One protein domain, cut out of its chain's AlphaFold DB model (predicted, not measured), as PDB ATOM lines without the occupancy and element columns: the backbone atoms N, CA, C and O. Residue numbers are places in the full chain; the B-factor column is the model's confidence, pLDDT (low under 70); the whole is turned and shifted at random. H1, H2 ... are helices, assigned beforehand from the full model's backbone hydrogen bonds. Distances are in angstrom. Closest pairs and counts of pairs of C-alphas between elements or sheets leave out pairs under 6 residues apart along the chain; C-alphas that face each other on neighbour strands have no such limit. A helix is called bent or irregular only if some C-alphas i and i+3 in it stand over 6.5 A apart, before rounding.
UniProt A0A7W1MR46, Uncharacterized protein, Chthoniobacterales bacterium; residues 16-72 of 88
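Overview. This is residues 16 to 72 of the 88 residues of an uncharacterized protein of Chthoniobacterales bacterium (UniProt A0A7W1MR46). Two helices meet near their ends in an open V: a shorter arm, H1, then a tight corner, then a long arm, H2. From the far end of H2 the last stretch, residues 59 to 72, folds back as a loop with no named element. The printed part has 57 residues with two named helices, H1 then H2, and no named strand; the class is all helix. It is only just extended, close to loose, with a radius of gyration of the C-alphas of 15.7 A and spans of 39 by 29 by 18 A.

Arrangement. H1, residues 18 to 31, and H2, residues 34 to 58, are joined by a tight link of 2 residues. They are close but not clearly touching, with 1 pair of C-alphas within 8 A: those of Trp 29 and Lys 37, 7.8 A apart. Their lines stand at a steep tilt of 54 degrees, opposite ways, and their centres are 21.6 A apart. Beyond H2, residues 62 to 63 form a short antiparallel pairing with residues 70 to 71. In H2 every O i to N i+4 pair is within hydrogen-bond range; in H1 9 of 10 are.

Along the chain. H1 begins at C-alpha 18, (-16.951, 33.303, -40.454), and measures 20.3 A from first to last C-alpha. H2 runs from C-alpha 34 at (-36.352, 23.234, -54.368) to C-alpha 58 at (-7.171, 2.895, -46.958), 36.3 A. Neither helix is bent.

Size, cuts and confidence. The two C-alphas farthest apart, those of Gln 31 and Gly 59, are 40.5 A apart. Residues 17 to 23, 30 to 36 and 38 to 44 stand free. The printed part has no cut. Its mean pLDDT is 93.6, and no printed residue is under 70.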
ATOM      1  N   CYS A  16     -16.789  38.947 -44.771       88.81
ATOM      2  CA  CYS A  16     -15.483  38.279 -44.771       88.81
ATOM      3  C   CYS A  16     -15.114  37.658 -43.412       88.81
ATOM      4  O   CYS A  16     -14.005  37.151 -43.235       88.81
ATOM      5  N   THR A  17     -16.028  37.689 -42.444       94.56
ATOM      6  CA  THR A  17     -15.922  36.933 -41.189       94.56
ATOM      7  C   THR A  17     -16.586  35.563 -41.331       94.56
ATOM      8  O   THR A  17     -17.410  35.365 -42.219       94.56
ATOM      9  N   PHE A  18     -16.272  34.607 -40.448       91.44
ATOM     10  CA  PHE A  18     -16.951  33.303 -40.454       91.44
ATOM     11  C   PHE A  18     -18.473  33.458 -40.298       91.44
ATOM     12  O   PHE A  18     -19.232  32.933 -41.105       91.44
ATOM     13  N   GLU A  19     -18.907  34.236 -39.304       95.00
ATOM     14  CA  GLU A  19     -20.327  34.486 -39.018       95.00
ATOM     15  C   GLU A  19     -21.024  35.243 -40.159       95.00
ATOM     16  O   GLU A  19     -22.181  34.968 -40.484       95.00
ATOM     17  N   GLY A  20     -20.328  36.197 -40.784       93.62
ATOM     18  CA  GLY A  20     -20.829  36.922 -41.950       93.62
ATOM     19  C   GLY A  20     -20.989  36.020 -43.172       93.62
ATOM     20  O   GLY A  20     -22.051  36.016 -43.795       93.62
ATOM     21  N   ALA A  21     -19.977  35.204 -43.473       91.94
ATOM     22  CA  ALA A  21     -20.005  34.259 -44.583       91.94
ATOM     23  C   ALA A  21     -21.080  33.181 -44.390       91.94
ATOM     24  O   ALA A  21     -21.796  32.851 -45.334       91.94
ATOM     25  N   GLU A  22     -21.237  32.660 -43.169       94.12
ATOM     26  CA  GLU A  22     -22.294  31.704 -42.826       94.12
ATOM     27  C   GLU A  22     -23.683  32.312 -43.054       94.12
ATOM     28  O   GLU A  22     -24.520  31.722 -43.743       94.12
ATOM     29  N   ARG A  23     -23.920  33.524 -42.537       93.69
ATOM     30  CA  ARG A  23     -25.187  34.245 -42.716       93.69
ATOM     31  C   ARG A  23     -25.510  34.472 -44.190       93.69
ATOM     32  O   ARG A  23     -26.648  34.250 -44.606       93.69
ATOM     33  N   GLU A  24     -24.525  34.898 -44.973       92.88
ATOM     34  CA  GLU A  24     -24.714  35.160 -46.399       92.88
ATOM     35  C   GLU A  24     -24.967  33.870 -47.185       92.88
ATOM     36  O   GLU A  24     -25.883  33.818 -48.006       92.88
ATOM     37  N   GLN A  25     -24.250  32.786 -46.876       92.31
ATOM     38  CA  GLN A  25     -24.522  31.474 -47.464       92.31
ATOM     39  C   GLN A  25     -25.943  31.003 -47.155       92.31
ATOM     40  O   GLN A  25     -26.665  30.600 -48.066       92.31
ATOM     41  N   LEU A  26     -26.398  31.123 -45.906       93.25
ATOM     42  CA  LEU A  26     -27.773  30.783 -45.536       93.25
ATOM     43  C   LEU A  26     -28.799  31.641 -46.286       93.25
ATOM     44  O   LEU A  26     -29.820  31.118 -46.745       93.25
ATOM     45  N   ARG A  27     -28.526  32.941 -46.464       93.50
ATOM     46  CA  ARG A  27     -29.382  33.848 -47.238       93.50
ATOM     47  C   ARG A  27     -29.511  33.374 -48.684       93.50
ATOM     48  O   ARG A  27     -30.638  33.223 -49.161       93.50
ATOM     49  N   VAL A  28     -28.393  33.085 -49.351       91.94
ATOM     50  CA  VAL A  28     -28.364  32.572 -50.731       91.94
ATOM     51  C   VAL A  28     -29.092  31.231 -50.828       91.94
ATOM     52  O   VAL A  28     -29.999  31.075 -51.645       91.94
ATOM     53  N   TRP A  29     -28.778  30.284 -49.941       93.06
ATOM     54  CA  TRP A  29     -29.401  28.960 -49.913       93.06
ATOM     55  C   TRP A  29     -30.912  29.020 -49.704       93.06
ATOM     56  O   TRP A  29     -31.654  28.272 -50.343       93.06
ATOM     57  N   SER A  30     -31.398  29.919 -48.845       94.25
ATOM     58  CA  SER A  30     -32.834  30.061 -48.584       94.25
ATOM     59  C   SER A  30     -33.623  30.393 -49.855       94.25
ATOM     60  O   SER A  30     -34.717  29.855 -50.050       94.25
ATOM     61  N   GLN A  31     -33.021  31.172 -50.758       95.94
ATOM     62  CA  GLN A  31     -33.618  31.656 -52.003       95.94
ATOM     63  C   GLN A  31     -33.537  30.646 -53.155       95.94
ATOM     64  O   GLN A  31     -34.195  30.840 -54.177       95.94
ATOM     65  N   LEU A  32     -32.769  29.560 -53.013       95.25
ATOM     66  CA  LEU A  32     -32.649  28.562 -54.073       95.25
ATOM     67  C   LEU A  32     -33.977  27.814 -54.309       95.25
ATOM     68  O   LEU A  32     -34.661  27.442 -53.341       95.25
ATOM     69  N   PRO A  33     -34.321  27.518 -55.579       97.25
ATOM     70  CA  PRO A  33     -35.421  26.622 -55.911       97.25
ATOM     71  C   PRO A  33     -35.248  25.248 -55.256       97.25
ATOM     72  O   PRO A  33     -34.128  24.770 -55.070       97.25
ATOM     73  N   LEU A  34     -36.366  24.576 -54.963       95.69
ATOM     74  CA  LEU A  34     -36.352  23.234 -54.368       95.69
ATOM     75  C   LEU A  34     -35.516  22.243 -55.190       95.69
ATOM     76  O   LEU A  34     -34.763  21.468 -54.613       95.69
ATOM     77  N   ARG A  35     -35.614  22.303 -56.525       97.62
ATOM     78  CA  ARG A  35     -34.813  21.476 -57.439       97.62
ATOM     79  C   ARG A  35     -33.316  21.591 -57.139       97.62
ATOM     80  O   ARG A  35     -32.688  20.581 -56.866       97.62
ATOM     81  N   ASN A  36     -32.785  22.809 -57.108       97.06
ATOM     82  CA  ASN A  36     -31.356  23.045 -56.894       97.06
ATOM     83  C   ASN A  36     -30.912  22.577 -55.500       97.06
ATOM     84  O   ASN A  36     -29.803  22.086 -55.333       97.06
ATOM     85  N   LYS A  37     -31.787  22.703 -54.493       95.19
ATOM     86  CA  LYS A  37     -31.524  22.174 -53.146       95.19
ATOM     87  C   LYS A  37     -31.416  20.646 -53.150       95.19
ATOM     88  O   LYS A  37     -30.551  20.107 -52.472       95.19
ATOM     89  N   LEU A  38     -32.283  19.957 -53.894       97.25
ATOM     90  CA  LEU A  38     -32.232  18.497 -54.034       97.25
ATOM     91  C   LEU A  38     -30.987  18.048 -54.806       97.25
ATOM     92  O   LEU A  38     -30.304  17.144 -54.344       97.25
ATOM     93  N   GLU A  39     -30.657  18.725 -55.906       97.56
ATOM     94  CA  GLU A  39     -29.445  18.454 -56.696       97.56
ATOM     95  C   GLU A  39     -28.182  18.597 -55.828       97.56
ATOM     96  O   GLU A  39     -27.363  17.684 -55.770       97.56
ATOM     97  N   ALA A  40     -28.079  19.669 -55.034       95.31
ATOM     98  CA  ALA A  40     -26.965  19.845 -54.102       95.31
ATOM     99  C   ALA A  40     -26.888  18.729 -53.038       95.31
ATOM    100  O   ALA A  40     -25.800  18.277 -52.683       95.31
ATOM    101  N   LEU A  41     -28.030  18.256 -52.522       94.88
ATOM    102  CA  LEU A  41     -28.056  17.139 -51.570       94.88
ATOM    103  C   LEU A  41     -27.598  15.823 -52.211       94.88
ATOM    104  O   LEU A  41     -26.881  15.056 -51.566       94.88
ATOM    105  N   GLU A  42     -27.982  15.563 -53.460       97.25
ATOM    106  CA  GLU A  42     -27.533  14.389 -54.214       97.25
ATOM    107  C   GLU A  42     -26.014  14.417 -54.434       97.25
ATOM    108  O   GLU A  42     -25.334  13.440 -54.106       97.25
ATOM    109  N   GLU A  43     -25.464  15.559 -54.854       97.31
ATOM    110  CA  GLU A  43     -24.015  15.757 -55.003       97.31
ATOM    111  C   GLU A  43     -23.267  15.535 -53.677       97.31
ATOM    112  O   GLU A  43     -22.245  14.840 -53.623       97.31
ATOM    113  N   MET A  44     -23.799  16.055 -52.565       95.69
ATOM    114  CA  MET A  44     -23.236  15.818 -51.232       95.69
ATOM    115  C   MET A  44     -23.247  14.330 -50.856       95.69
ATOM    116  O   MET A  44     -22.276  13.832 -50.274       95.69
ATOM    117  N   CYS A  45     -24.315  13.599 -51.189       94.75
ATOM    118  CA  CYS A  45     -24.378  12.155 -50.977       94.75
ATOM    119  C   CYS A  45     -23.317  11.409 -51.795       94.75
ATOM    120  O   CYS A  45     -22.691  10.482 -51.273       94.75
ATOM    121  N   ASP A  46     -23.072  11.815 -53.037       96.75
ATOM    122  CA  ASP A  46     -22.047  11.203 -53.883       96.75
ATOM    123  C   ASP A  46     -20.635  11.450 -53.347       96.75
ATOM    124  O   ASP A  46     -19.842  10.508 -53.229       96.75
ATOM    125  N   HIS A  47     -20.341  12.671 -52.894       96.38
ATOM    126  CA  HIS A  47     -19.083  12.974 -52.210       96.38
ATOM    127  C   HIS A  47     -18.897  12.154 -50.928       96.38
ATOM    128  O   HIS A  47     -17.800  11.643 -50.663       96.38
ATOM    129  N   ALA A  48     -19.961  11.981 -50.138       94.88
ATOM    130  CA  ALA A  48     -19.919  11.157 -48.936       94.88
ATOM    131  C   ALA A  48     -19.615   9.685 -49.267       94.88
ATOM    132  O   ALA A  48     -18.717   9.096 -48.658       94.88
ATOM    133  N   ARG A  49     -20.289   9.105 -50.272       94.75
ATOM    134  CA  ARG A  49     -20.041   7.727 -50.745       94.75
ATOM    135  C   ARG A  49     -18.605   7.548 -51.230       94.75
ATOM    136  O   ARG A  49     -17.937   6.601 -50.814       94.75
ATOM    137  N   ALA A  50     -18.107   8.475 -52.048       95.94
ATOM    138  CA  ALA A  50     -16.735   8.444 -52.549       95.94
ATOM    139  C   ALA A  50     -15.706   8.500 -51.406       95.94
ATOM    140  O   ALA A  50     -14.727   7.751 -51.403       95.94
ATOM    141  N   THR A  51     -15.957   9.335 -50.395       95.38
ATOM    142  CA  THR A  51     -15.086   9.463 -49.218       95.38
ATOM    143  C   THR A  51     -15.079   8.191 -48.373       95.38
ATOM    144  O   THR A  51     -14.017   7.754 -47.927       95.38
ATOM    145  N   ILE A  52     -16.248   7.579 -48.157       94.50
ATOM    146  CA  ILE A  52     -16.377   6.302 -47.439       94.50
ATOM    147  C   ILE A  52     -15.590   5.209 -48.157       94.50
ATOM    148  O   ILE A  52     -14.804   4.505 -47.526       94.50
ATOM    149  N   GLU A  53     -15.755   5.093 -49.471       93.81
ATOM    150  CA  GLU A  53     -15.071   4.081 -50.269       93.81
ATOM    151  C   GLU A  53     -13.549   4.289 -50.266       93.81
ATOM    152  O   GLU A  53     -12.785   3.341 -50.068       93.81
ATOM    153  N   TRP A  54     -13.085   5.537 -50.386       94.56
ATOM    154  CA  TRP A  54     -11.669   5.856 -50.227       94.56
ATOM    155  C   TRP A  54     -11.150   5.445 -48.841       94.56
ATOM    156  O   TRP A  54     -10.137   4.749 -48.752       94.56
ATOM    157  N   ARG A  55     -11.868   5.782 -47.759       93.88
ATOM    158  CA  ARG A  55     -11.493   5.376 -46.392       93.88
ATOM    159  C   ARG A  55     -11.463   3.861 -46.236       93.88
ATOM    160  O   ARG A  55     -10.512   3.339 -45.659       93.88
ATOM    161  N   ARG A  56     -12.445   3.152 -46.793       89.81
ATOM    162  CA  ARG A  56     -12.514   1.687 -46.783       89.81
ATOM    163  C   ARG A  56     -11.281   1.068 -47.438       89.81
ATOM    164  O   ARG A  56     -10.677   0.174 -46.843       89.81
ATOM    165  N   ARG A  57     -10.866   1.569 -48.609       90.56
ATOM    166  CA  ARG A  57      -9.641   1.119 -49.298       90.56
ATOM    167  C   ARG A  57      -8.396   1.354 -48.450       90.56
ATOM    168  O   ARG A  57      -7.604   0.436 -48.269       90.56
ATOM    169  N   GLN A  58      -8.279   2.541 -47.855       91.50
ATOM    170  CA  GLN A  58      -7.171   2.895 -46.958       91.50
ATOM    171  C   GLN A  58      -7.235   2.189 -45.591       91.50
ATOM    172  O   GLN A  58      -6.321   2.311 -44.784       91.50
ATOM    173  N   GLY A  59      -8.317   1.462 -45.296       89.50
ATOM    174  CA  GLY A  59      -8.545   0.848 -43.991       89.50
ATOM    175  C   GLY A  59      -8.762   1.840 -42.851       89.50
ATOM    176  O   GLY A  59      -8.588   1.481 -41.688       89.50
ATOM    177  N   LEU A  60      -9.141   3.072 -43.174       90.44
ATOM    178  CA  LEU A  60      -9.431   4.110 -42.200       90.44
ATOM    179  C   LEU A  60     -10.850   3.939 -41.641       90.44
ATOM    180  O   LEU A  60     -11.754   3.521 -42.371       90.44
ATOM    181  N   PRO A  61     -11.082   4.297 -40.367       93.44
ATOM    182  CA  PRO A  61     -12.420   4.271 -39.800       93.44
ATOM    183  C   PRO A  61     -13.385   5.211 -40.533       93.44
ATOM    184  O   PRO A  61     -13.018   6.331 -40.893       93.44
ATOM    185  N   TYR A  62     -14.639   4.793 -40.690       92.88
ATOM    186  CA  TYR A  62     -15.719   5.622 -41.228       92.88
ATOM    187  C   TYR A  62     -17.042   5.346 -40.499       92.88
ATOM    188  O   TYR A  62     -17.144   4.391 -39.732       92.88
ATOM    189  N   ILE A  63     -18.036   6.216 -40.692       93.25
ATOM    190  CA  ILE A  63     -19.399   6.022 -40.179       93.25
ATOM    191  C   ILE A  63     -20.257   5.480 -41.317       93.25
ATOM    192  O   ILE A  63     -20.261   6.068 -42.400       93.25
ATOM    193  N   ASP A  64     -20.966   4.382 -41.079       90.62
ATOM    194  CA  ASP A  64     -21.950   3.869 -42.026       90.62
ATOM    195  C   ASP A  64     -23.185   4.797 -42.030       90.62
ATOM    196  O   ASP A  64     -23.783   5.029 -40.974       90.62
ATOM    197  N   PRO A  65     -23.578   5.361 -43.184       89.44
ATOM    198  CA  PRO A  65     -24.685   6.311 -43.258       89.44
ATOM    199  C   PRO A  65     -26.063   5.680 -42.989       89.44
ATOM    200  O   PRO A  65     -26.995   6.407 -42.648       89.44
ATOM    201  N   TYR A  66     -26.209   4.359 -43.119       90.56
ATOM    202  CA  TYR A  66     -27.472   3.644 -42.930       90.56
ATOM    203  C   TYR A  66     -27.631   3.117 -41.505       90.56
ATOM    204  O   TYR A  66     -28.714   3.227 -40.931       90.56
ATOM    205  N   THR A  67     -26.562   2.575 -40.914       93.19
ATOM    206  CA  THR A  67     -26.611   2.018 -39.549       93.19
ATOM    207  C   THR A  67     -26.199   3.025 -38.478       93.19
ATOM    208  O   THR A  67     -26.525   2.842 -37.308       93.19
ATOM    209  N   ARG A  68     -25.518   4.117 -38.865       91.56
ATOM    210  CA  ARG A  68     -24.891   5.115 -37.973       91.56
ATOM    211  C   ARG A  68     -23.803   4.537 -37.068       91.56
ATOM    212  O   ARG A  68     -23.351   5.206 -36.138       91.56
ATOM    213  N   GLU A  69     -23.358   3.318 -37.343       93.50
ATOM    214  CA  GLU A  69     -22.287   2.677 -36.598       93.50
ATOM    215  C   GLU A  69     -20.921   3.134 -37.109       93.50
ATOM    216  O   GLU A  69     -20.718   3.424 -38.293       93.50
ATOM    217  N   ARG A  70     -19.948   3.187 -36.198       92.00
ATOM    218  CA  ARG A  70     -18.554   3.434 -36.555       92.00
ATOM    219  C   ARG A  70     -17.903   2.125 -36.979       92.00
ATOM    220  O   ARG A  70     -17.642   1.264 -36.145       92.00
ATOM    221  N   ILE A  71     -17.536   2.032 -38.249       90.00
ATOM    222  CA  ILE A  71     -16.752   0.925 -38.786       90.00
ATOM    223  C   ILE A  71     -15.272   1.272 -38.635       90.00
ATOM    224  O   ILE A  71     -14.725   2.088 -39.377       90.00
ATOM    225  N   SER A  72     -14.607   0.667 -37.657       85.94
ATOM    226  CA  SER A  72     -13.146   0.643 -37.557       85.94
ATOM    227  C   SER A  72     -12.632  -0.672 -38.130       85.94
ATOM    228  O   SER A  72     -13.101  -1.733 -37.722       85.94
TER     229      SER A  72